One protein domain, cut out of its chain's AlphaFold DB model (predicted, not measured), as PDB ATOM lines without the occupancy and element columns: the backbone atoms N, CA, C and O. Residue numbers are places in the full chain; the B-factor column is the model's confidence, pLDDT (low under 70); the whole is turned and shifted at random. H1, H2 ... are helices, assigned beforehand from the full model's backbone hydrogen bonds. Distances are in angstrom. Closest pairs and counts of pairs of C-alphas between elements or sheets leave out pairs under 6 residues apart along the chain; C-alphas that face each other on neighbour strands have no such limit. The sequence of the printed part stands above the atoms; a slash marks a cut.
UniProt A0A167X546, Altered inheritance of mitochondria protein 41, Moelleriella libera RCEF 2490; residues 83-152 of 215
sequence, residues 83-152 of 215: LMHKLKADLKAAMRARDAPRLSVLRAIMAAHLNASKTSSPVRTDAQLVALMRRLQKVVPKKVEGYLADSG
ATOM      1  N   LEU A  83      -3.485 -38.640 -38.183       65.56
ATOM      2  CA  LEU A  83      -4.814 -38.057 -38.026       65.56
ATOM      3  C   LEU A  83      -5.646 -38.747 -36.934       65.56
ATOM      4  O   LEU A  83      -6.308 -38.089 -36.131       65.56
ATOM      5  N   MET A  84      -5.554 -40.076 -36.823       71.62
ATOM      6  CA  MET A  84      -6.272 -40.838 -35.790       71.62
ATOM      7  C   MET A  84      -5.776 -40.541 -34.371       71.62
ATOM      8  O   MET A  84      -6.563 -40.559 -33.424       71.62
ATOM      9  N   HIS A  85      -4.482 -40.259 -34.211       78.56
ATOM     10  CA  HIS A  85      -3.901 -39.907 -32.914       78.56
ATOM     11  C   HIS A  85      -4.345 -38.512 -32.461       78.56
ATOM     12  O   HIS A  85      -4.748 -38.351 -31.310       78.56
ATOM     13  N   LYS A  86      -4.393 -37.545 -33.386       80.12
ATOM     14  CA  LYS A  86      -4.921 -36.196 -33.132       80.12
ATOM     15  C   LYS A  86      -6.399 -36.221 -32.726       80.12
ATOM     16  O   LYS A  86      -6.751 -35.668 -31.690       80.12
ATOM     17  N   LEU A  87      -7.242 -36.983 -33.432       81.38
ATOM     18  CA  LEU A  87      -8.663 -37.127 -33.076       81.38
ATOM     19  C   LEU A  87      -8.886 -37.761 -31.688       81.38
ATOM     20  O   LEU A  87      -9.814 -37.381 -30.972       81.38
ATOM     21  N   LYS A  88      -8.026 -38.699 -31.267       82.94
ATOM     22  CA  LYS A  88      -8.066 -39.266 -29.904       82.94
ATOM     23  C   LYS A  88      -7.598 -38.263 -28.844       82.94
ATOM     24  O   LYS A  88      -8.180 -38.225 -27.758       82.94
ATOM     25  N   ALA A  89      -6.570 -37.466 -29.140       84.75
ATOM     26  CA  ALA A  89      -6.081 -36.413 -28.249       84.75
ATOM     27  C   ALA A  89      -7.149 -35.332 -28.034       84.75
ATOM     28  O   ALA A  89      -7.463 -34.978 -26.897       84.75
ATOM     29  N   ASP A  90      -7.802 -34.898 -29.105       81.75
ATOM     30  CA  ASP A  90      -8.865 -33.905 -29.041       81.75
ATOM     31  C   ASP A  90     -10.147 -34.412 -28.386       81.75
ATOM     32  O   ASP A  90     -10.836 -33.643 -27.721       81.75
ATOM     33  N   LEU A  91     -10.475 -35.701 -28.509       87.56
ATOM     34  CA  LEU A  91     -11.569 -36.278 -27.730       87.56
ATOM     35  C   LEU A  91     -11.280 -36.158 -26.232       87.56
ATOM     36  O   LEU A  91     -12.167 -35.781 -25.466       87.56
ATOM     37  N   LYS A  92     -10.043 -36.437 -25.804       88.38
ATOM     38  CA  LYS A  92      -9.629 -36.240 -24.408       88.38
ATOM     39  C   LYS A  92      -9.664 -34.764 -24.014       88.38
ATOM     40  O   LYS A  92     -10.174 -34.461 -22.936       88.38
ATOM     41  N   ALA A  93      -9.209 -33.860 -24.880       84.75
ATOM     42  CA  ALA A  93      -9.267 -32.420 -24.644       84.75
ATOM     43  C   ALA A  93     -10.715 -31.913 -24.521       84.75
ATOM     44  O   ALA A  93     -11.046 -31.268 -23.534       84.75
ATOM     45  N   ALA A  94     -11.615 -32.290 -25.433       84.69
ATOM     46  CA  ALA A  94     -13.034 -31.931 -25.395       84.69
ATOM     47  C   ALA A  94     -13.766 -32.551 -24.191       84.69
ATOM     48  O   ALA A  94     -14.676 -31.947 -23.626       84.69
ATOM     49  N   MET A  95     -13.360 -33.749 -23.755       89.19
ATOM     50  CA  MET A  95     -13.851 -34.332 -22.503       89.19
ATOM     51  C   MET A  95     -13.386 -33.535 -21.280       89.19
ATOM     52  O   MET A  95     -14.171 -33.383 -20.345       89.19
ATOM     53  N   ARG A  96     -12.143 -33.034 -21.271       88.50
ATOM     54  CA  ARG A  96     -11.581 -32.213 -20.181       88.50
ATOM     55  C   ARG A  96     -12.200 -30.813 -20.144       88.50
ATOM     56  O   ARG A  96     -12.616 -30.384 -19.078       88.50
ATOM     57  N   ALA A  97     -12.336 -30.168 -21.300       86.81
ATOM     58  CA  ALA A  97     -12.934 -28.842 -21.469       86.81
ATOM     59  C   ALA A  97     -14.473 -28.835 -21.370       86.81
ATOM     60  O   ALA A  97     -15.083 -27.776 -21.331       86.81
ATOM     61  N   ARG A  98     -15.113 -30.015 -21.293       84.06
ATOM     62  CA  ARG A  98     -16.579 -30.183 -21.211       84.06
ATOM     63  C   ARG A  98     -17.343 -29.561 -22.390       84.06
ATOM     64  O   ARG A  98     -18.530 -29.258 -22.275       84.06
ATOM     65  N   ASP A  99     -16.713 -29.494 -23.561       78.69
ATOM     66  CA  ASP A  99     -17.318 -28.993 -24.796       78.69
ATOM     67  C   ASP A  99     -18.317 -29.999 -25.390       78.69
ATOM     68  O   ASP A  99     -18.034 -30.671 -26.384       78.69
ATOM     69  N   ALA A 100     -19.521 -30.090 -24.821       78.56
ATOM     70  CA  ALA A 100     -20.627 -30.908 -25.333       78.56
ATOM     71  C   ALA A 100     -20.808 -30.877 -26.873       78.56
ATOM     72  O   ALA A 100     -20.953 -31.950 -27.473       78.56
ATOM     73  N   PRO A 101     -20.756 -29.711 -27.557       79.31
ATOM     74  CA  PRO A 101     -20.889 -29.664 -29.012       79.31
ATOM     75  C   PRO A 101     -19.726 -30.327 -29.767       79.31
ATOM     76  O   PRO A 101     -19.977 -31.043 -30.736       79.31
ATOM     77  N   ARG A 102     -18.479 -30.129 -29.325       78.88
ATOM     78  CA  ARG A 102     -17.271 -30.701 -29.949       78.88
ATOM     79  C   ARG A 102     -17.175 -32.202 -29.673       78.88
ATOM     80  O   ARG A 102     -16.878 -33.000 -30.559       78.88
ATOM     81  N   LEU A 103     -17.531 -32.598 -28.454       86.19
ATOM     82  CA  LEU A 103     -17.524 -33.978 -27.986       86.19
ATOM     83  C   LEU A 103     -18.546 -34.851 -28.748       86.19
ATOM     84  O   LEU A 103     -18.254 -35.995 -29.100       86.19
ATOM     85  N   SER A 104     -19.731 -34.312 -29.051       81.88
ATOM     86  CA  SER A 104     -20.753 -35.009 -29.849       81.88
ATOM     87  C   SER A 104     -20.245 -35.365 -31.253       81.88
ATOM     88  O   SER A 104     -20.354 -36.517 -31.674       81.88
ATOM     89  N   VAL A 105     -19.605 -34.409 -31.933       85.00
ATOM     90  CA  VAL A 105     -19.023 -34.604 -33.269       85.00
ATOM     91  C   VAL A 105     -17.887 -35.631 -33.233       85.00
ATOM     92  O   VAL A 105     -17.864 -36.553 -34.046       85.00
ATOM     93  N   LEU A 106     -16.984 -35.538 -32.251       84.31
ATOM     94  CA  LEU A 106     -15.845 -36.454 -32.127       84.31
ATOM     95  C   LEU A 106     -16.262 -37.895 -31.817       84.31
ATOM     96  O   LEU A 106     -15.730 -38.834 -32.410       84.31
ATOM     97  N   ARG A 107     -17.260 -38.086 -30.943       85.62
ATOM     98  CA  ARG A 107     -17.845 -39.412 -30.691       85.62
ATOM     99  C   ARG A 107     -18.511 -39.979 -31.945       85.62
ATOM    100  O   ARG A 107     -18.352 -41.166 -32.216       85.62
ATOM    101  N   ALA A 108     -19.202 -39.147 -32.726       82.75
ATOM    102  CA  ALA A 108     -19.839 -39.567 -33.972       82.75
ATOM    103  C   ALA A 108     -18.817 -40.000 -35.040       82.75
ATOM    104  O   ALA A 108     -18.996 -41.047 -35.661       82.75
ATOM    105  N   ILE A 109     -17.717 -39.257 -35.210       83.81
ATOM    106  CA  ILE A 109     -16.628 -39.608 -36.142       83.81
ATOM    107  C   ILE A 109     -15.990 -40.943 -35.748       83.81
ATOM    108  O   ILE A 109     -15.805 -41.826 -36.588       83.81
ATOM    109  N   MET A 110     -15.692 -41.124 -34.461       82.88
ATOM    110  CA  MET A 110     -15.036 -42.338 -33.984       82.88
ATOM    111  C   MET A 110     -15.960 -43.563 -34.061       82.88
ATOM    112  O   MET A 110     -15.516 -44.651 -34.425       82.88
ATOM    113  N   ALA A 111     -17.263 -43.380 -33.814       82.81
ATOM    114  CA  ALA A 111     -18.269 -44.416 -34.030       82.81
ATOM    115  C   ALA A 111     -18.410 -44.784 -35.516       82.81
ATOM    116  O   ALA A 111     -18.464 -45.964 -35.849       82.81
ATOM    117  N   ALA A 112     -18.415 -43.801 -36.422       82.44
ATOM    118  CA  ALA A 112     -18.469 -44.045 -37.863       82.44
ATOM    119  C   ALA A 112     -17.239 -44.814 -38.370       82.44
ATOM    120  O   ALA A 112     -17.388 -45.731 -39.176       82.44
ATOM    121  N   HIS A 113     -16.047 -44.501 -37.855       80.38
ATOM    122  CA  HIS A 113     -14.825 -45.242 -38.165       80.38
ATOM    123  C   HIS A 113     -14.918 -46.704 -37.704       80.38
ATOM    124  O   HIS A 113     -14.690 -47.616 -38.496       80.38
ATOM    125  N   LEU A 114     -15.350 -46.949 -36.460       81.69
ATOM    126  CA  LEU A 114     -15.537 -48.309 -35.940       81.69
ATOM    127  C   LEU A 114     -16.666 -49.078 -36.646       81.69
ATOM    128  O   LEU A 114     -16.583 -50.297 -36.769       81.69
ATOM    129  N   ASN A 115     -17.702 -48.392 -37.130       85.50
ATOM    130  CA  ASN A 115     -18.781 -49.012 -37.900       85.50
ATOM    131  C   ASN A 115     -18.333 -49.375 -39.315       85.50
ATOM    132  O   ASN A 115     -18.652 -50.459 -39.792       85.50
ATOM    133  N   ALA A 116     -17.545 -48.519 -39.965       77.94
ATOM    134  CA  ALA A 116     -16.969 -48.821 -41.268       77.94
ATOM    135  C   ALA A 116     -15.970 -49.990 -41.194       77.94
ATOM    136  O   ALA A 116     -15.949 -50.840 -42.082       77.94
ATOM    137  N   SER A 117     -15.224 -50.105 -40.091       75.75
ATOM    138  CA  SER A 117     -14.328 -51.238 -39.818       75.75
ATOM    139  C   SER A 117     -15.039 -52.585 -39.632       75.75
ATOM    140  O   SER A 117     -14.383 -53.619 -39.707       75.75
ATOM    141  N   LYS A 118     -16.363 -52.598 -39.424       72.25
ATOM    142  CA  LYS A 118     -17.186 -53.823 -39.352       72.25
ATOM    143  C   LYS A 118     -17.791 -54.227 -40.700       72.25
ATOM    144  O   LYS A 118     -18.485 -55.235 -40.777       72.25
ATOM    145  N   THR A 119     -17.576 -53.437 -41.750       71.12
ATOM    146  CA  THR A 119     -18.064 -53.739 -43.102       71.12
ATOM    147  C   THR A 119     -17.036 -54.559 -43.879       71.12
ATOM    148  O   THR A 119     -15.861 -54.598 -43.518       71.12
ATOM    149  N   SER A 120     -17.452 -55.196 -44.976       51.81
ATOM    150  CA  SER A 120     -16.590 -56.007 -45.853       51.81
ATOM    151  C   SER A 120     -15.439 -55.232 -46.525       51.81
ATOM    152  O   SER A 120     -14.668 -55.807 -47.288       51.81
ATOM    153  N   SER A 121     -15.290 -53.932 -46.252       57.78
ATOM    154  CA  SER A 121     -14.177 -53.086 -46.690       57.78
ATOM    155  C   SER A 121     -13.674 -52.233 -45.514       57.78
ATOM    156  O   SER A 121     -14.127 -51.099 -45.340       57.78
ATOM    157  N   PRO A 122     -12.764 -52.762 -44.674       62.47
ATOM    158  CA  PRO A 122     -12.303 -52.065 -43.480       62.47
ATOM    159  C   PRO A 122     -11.517 -50.799 -43.836       62.47
ATOM    160  O   PRO A 122     -10.637 -50.814 -44.700       62.47
ATOM    161  N   VAL A 123     -11.808 -49.709 -43.124       62.69
ATOM    162  CA  VAL A 123     -11.147 -48.406 -43.278       62.69
ATOM    163  C   VAL A 123      -9.745 -48.485 -42.681       62.69
ATOM    164  O   VAL A 123      -9.547 -48.217 -41.500       62.69
ATOM    165  N   ARG A 124      -8.768 -48.913 -43.482       57.59
ATOM    166  CA  ARG A 124      -7.364 -49.046 -43.048       57.59
ATOM    167  C   ARG A 124      -6.510 -47.833 -43.374       57.59
ATOM    168  O   ARG A 124      -5.431 -47.679 -42.812       57.59
ATOM    169  N   THR A 125      -6.982 -46.985 -44.280       62.88
ATOM    170  CA  THR A 125      -6.232 -45.823 -44.756       62.88
ATOM    171  C   THR A 125      -6.928 -44.532 -44.358       62.88
ATOM    172  O   THR A 125      -8.154 -44.428 -44.388       62.88
ATOM    173  N   ASP A 126      -6.131 -43.531 -44.002       64.44
ATOM    174  CA  ASP A 126      -6.609 -42.220 -43.565       64.44
ATOM    175  C   ASP A 126      -7.470 -41.529 -44.642       64.44
ATOM    176  O   ASP A 126      -8.506 -40.941 -44.358       64.44
ATOM    177  N   ALA A 127      -7.156 -41.745 -45.923       66.06
ATOM    178  CA  ALA A 127      -7.963 -41.267 -47.048       66.06
ATOM    179  C   ALA A 127      -9.414 -41.800 -47.044       66.06
ATOM    180  O   ALA A 127     -10.349 -41.089 -47.416       66.06
ATOM    181  N   GLN A 128      -9.634 -43.043 -46.599       67.38
ATOM    182  CA  GLN A 128     -10.980 -43.616 -46.464       67.38
ATOM    183  C   GLN A 128     -11.725 -43.025 -45.256       67.38
ATOM    184  O   GLN A 128     -12.948 -42.872 -45.300       67.38
ATOM    185  N   LEU A 129     -11.001 -42.652 -44.197       70.88
ATOM    186  CA  LEU A 129     -11.558 -41.949 -43.045       70.88
ATOM    187  C   LEU A 129     -11.962 -40.516 -43.410       70.88
ATOM    188  O   LEU A 129     -13.070 -40.101 -43.078       70.88
ATOM    189  N   VAL A 130     -11.126 -39.785 -44.146       73.44
ATOM    190  CA  VAL A 130     -11.450 -38.422 -44.581       73.44
ATOM    191  C   VAL A 130     -12.662 -38.417 -45.521       73.44
ATOM    192  O   VAL A 130     -13.564 -37.596 -45.359       73.44
ATOM    193  N   ALA A 131     -12.795 -39.407 -46.410       73.44
ATOM    194  CA  ALA A 131     -14.003 -39.575 -47.223       73.44
ATOM    195  C   ALA A 131     -15.277 -39.820 -46.380       73.44
ATOM    196  O   ALA A 131     -16.363 -39.352 -46.737       73.44
ATOM    197  N   LEU A 132     -15.172 -40.526 -45.245       71.75
ATOM    198  CA  LEU A 132     -16.276 -40.670 -44.287       71.75
ATOM    199  C   LEU A 132     -16.555 -39.366 -43.534       71.75
ATOM    200  O   LEU A 132     -17.720 -39.014 -43.356       71.75
ATOM    201  N   MET A 133     -15.522 -38.616 -43.151       75.12
ATOM    202  CA  MET A 133     -15.677 -37.298 -42.532       75.12
ATOM    203  C   MET A 133     -16.369 -36.312 -43.481       75.12
ATOM    204  O   MET A 133     -17.279 -35.617 -43.043       75.12
ATOM    205  N   ARG A 134     -16.069 -36.339 -44.786       70.69
ATOM    206  CA  ARG A 134     -16.794 -35.576 -45.824       70.69
ATOM    207  C   ARG A 134     -18.278 -35.943 -45.913       70.69
ATOM    208  O   ARG A 134     -19.131 -35.085 -46.133       70.69
ATOM    209  N   ARG A 135     -18.634 -37.215 -45.712       69.81
ATOM    210  CA  ARG A 135     -20.047 -37.635 -45.630       69.81
ATOM    211  C   ARG A 135     -20.711 -37.141 -44.348       69.81
ATOM    212  O   ARG A 135     -21.860 -36.721 -44.395       69.81
ATOM    213  N   LEU A 136     -19.988 -37.144 -43.229       70.38
ATOM    214  CA  LEU A 136     -20.475 -36.607 -41.957       70.38
ATOM    215  C   LEU A 136     -20.612 -35.076 -41.979       70.38
ATOM    216  O   LEU A 136     -21.549 -34.559 -41.383       70.38
ATOM    217  N   GLN A 137     -19.762 -34.357 -42.718       67.44
ATOM    218  CA  GLN A 137     -19.877 -32.907 -42.945       67.44
ATOM    219  C   GLN A 137     -21.187 -32.537 -43.637       67.44
ATOM    220  O   GLN A 137     -21.849 -31.586 -43.236       67.44
ATOM    221  N   LYS A 138     -21.609 -33.336 -44.625       64.75
ATOM    222  CA  LYS A 138     -22.891 -33.143 -45.324       64.75
ATOM    223  C   LYS A 138     -24.100 -33.322 -44.400       64.75
ATOM    224  O   LYS A 138     -25.147 -32.740 -44.653       64.75
ATOM    225  N   VAL A 139     -23.956 -34.114 -43.335       61.25
ATOM    226  CA  VAL A 139     -25.010 -34.380 -42.342       61.25
ATOM    227  C   VAL A 139     -24.944 -33.392 -41.166       61.25
ATOM    228  O   VAL A 139     -25.974 -33.064 -40.583       61.25
ATOM    229  N   VAL A 140     -23.755 -32.877 -40.827       56.81
ATOM    230  CA  VAL A 140     -23.519 -31.953 -39.702       56.81
ATOM    231  C   VAL A 140     -22.789 -30.686 -40.190       56.81
ATOM    232  O   VAL A 140     -21.611 -30.486 -39.879       56.81
ATOM    233  N   PRO A 141     -23.473 -29.785 -40.922       53.22
ATOM    234  CA  PRO A 141     -22.825 -28.666 -41.611       53.22
ATOM    235  C   PRO A 141     -22.306 -27.554 -40.685       53.22
ATOM    236  O   PRO A 141     -21.482 -26.753 -41.094       53.22
ATOM    237  N   LYS A 142     -22.758 -27.465 -39.424       52.12
ATOM    238  CA  LYS A 142     -22.484 -26.284 -38.573       52.12
ATOM    239  C   LYS A 142     -21.352 -26.427 -37.550       52.12
ATOM    240  O   LYS A 142     -21.075 -25.467 -36.843       52.12
ATOM    241  N   LYS A 143     -20.734 -27.606 -37.399       53.88
ATOM    242  CA  LYS A 143     -19.732 -27.848 -36.330       53.88
ATOM    243  C   LYS A 143     -18.462 -28.571 -36.776       53.88
ATOM    244  O   LYS A 143     -17.536 -28.690 -35.982       53.88
ATOM    245  N   VAL A 144     -18.419 -29.049 -38.019       55.19
ATOM    246  CA  VAL A 144     -17.246 -29.735 -38.584       55.19
ATOM    247  C   VAL A 144     -16.325 -28.759 -39.335       55.19
ATOM    248  O   VAL A 144     -15.127 -29.010 -39.394       55.19
ATOM    249  N   GLU A 145     -16.857 -27.626 -39.815       51.38
ATOM    250  CA  GLU A 145     -16.139 -26.581 -40.574       51.38
ATOM    251  C   GLU A 145     -14.848 -26.112 -39.871       51.38
ATOM    252  O   GLU A 145     -13.773 -26.144 -40.459       51.38
ATOM    253  N   GLY A 146     -14.928 -25.772 -38.578       57.19
ATOM    254  CA  GLY A 146     -13.757 -25.335 -37.802       57.19
ATOM    255  C   GLY A 146     -12.763 -26.462 -37.512       57.19
ATOM    256  O   GLY A 146     -11.564 -26.241 -37.450       57.19
ATOM    257  N   TYR A 147     -13.239 -27.703 -37.411       56.00
ATOM    258  CA  TYR A 147     -12.382 -28.838 -37.081       56.00
ATOM    259  C   TYR A 147     -11.541 -29.299 -38.277       56.00
ATOM    260  O   TYR A 147     -10.428 -29.791 -38.109       56.00
ATOM    261  N   LEU A 148     -12.062 -29.144 -39.497       54.56
ATOM    262  CA  LEU A 148     -11.314 -29.477 -40.704       54.56
ATOM    263  C   LEU A 148     -10.182 -28.487 -40.978       54.56
ATOM    264  O   LEU A 148      -9.096 -28.930 -41.346       54.56
ATOM    265  N   ALA A 149     -10.413 -27.198 -40.717       52.88
ATOM    266  CA  ALA A 149      -9.404 -26.149 -40.831       52.88
ATOM    267  C   ALA A 149      -8.209 -26.377 -39.882       52.88
ATOM    268  O   ALA A 149      -7.064 -26.232 -40.302       52.88
ATOM    269  N   ASP A 150      -8.462 -26.831 -38.650       47.53
ATOM    270  CA  ASP A 150      -7.408 -27.111 -37.661       47.53
ATOM    271  C   ASP A 150      -6.759 -28.501 -37.821       47.53
ATOM    272  O   ASP A 150      -5.635 -28.737 -37.374       47.53
ATOM    273  N   SER A 151      -7.442 -29.454 -38.469       47.56
ATOM    274  CA  SER A 151      -6.971 -30.848 -38.565       47.56
ATOM    275  C   SER A 151      -5.736 -31.052 -39.454       47.56
ATOM    276  O   SER A 151      -5.137 -32.132 -39.428       47.56
ATOM    277  N   GLY A 152      -5.317 -30.034 -40.219       40.91
ATOM    278  CA  GLY A 152      -4.137 -30.108 -41.084       40.91
ATOM    279  C   GLY A 152      -4.253 -31.159 -42.192       40.91
ATOM    280  O   GLY A 152      -3.244 -31.550 -42.782       40.91
TER     281      GLY A 152
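AT A GLANCE: This is residues 83 to 152 of the 215 residues of the protein "Altered inheritance of mitochondria protein 41" of Moelleriella libera RCEF 2490 (UniProt A0A167X546). A long helix, H2, runs along the model's length; H1 folds back beside its first part as a helical hairpin, and H3 crosses its later part steeply. The short H4 follows H3 and runs back near it without packing on any helix. The printed part has 70 residues with four named helices, H1, H2, H3 and H4 along the chain, and no named strand: the class is all helix. It is compact, with a radius of gyration of the C-alphas of 11.9 A, yet elongated, spanning 36 by 22 by 20 A.

HOW THE PARTS SIT: Start at H2, residues 100 to 116. With residues 100 to 107 alone it touches H1, residues 83 to 97; look at Ala 94 and Leu 103, their closest C-alphas, 5.6 A apart. This hairpin's helices run opposite ways at a shallow tilt of 33 degrees, only just short of steep. With residues 109 to 113 alone H2 touches H3, residues 126 to 139, at a steep tilt of 54 degrees; their closest C-alphas, His 113 and Leu 129, are 6.7 A apart. H4, residues 145 to 150, is close to H3 but not clearly touching; their closest C-alphas, Gln 137 and Glu 145, are 7.7 A apart. H4 is apart from H1 and H2. Every O i to N i+4 pair is within hydrogen-bond range in H1, against 12 of 13 in H2, 9 of 10 in H3 and 1 of 2 in H4.

IN THESE COORDINATES: Find C-alpha 100 at (-20.627, -30.908, -25.333); from there H2 runs 24.3 A to C-alpha 116 at (-16.969, -48.821, -41.268). H1 measures 20.6 A, H3 20.0 A, and H4 ends at C-alpha 150, (-7.408, -27.111, -37.661).

THE WHOLE: The C-alphas farthest apart, Ala 97 and Ser 120, are 36.7 A apart. The printed part has no cut and no long link. Confidence is under 70 at residues 83, 120 to 128, 135 and 137 to 152.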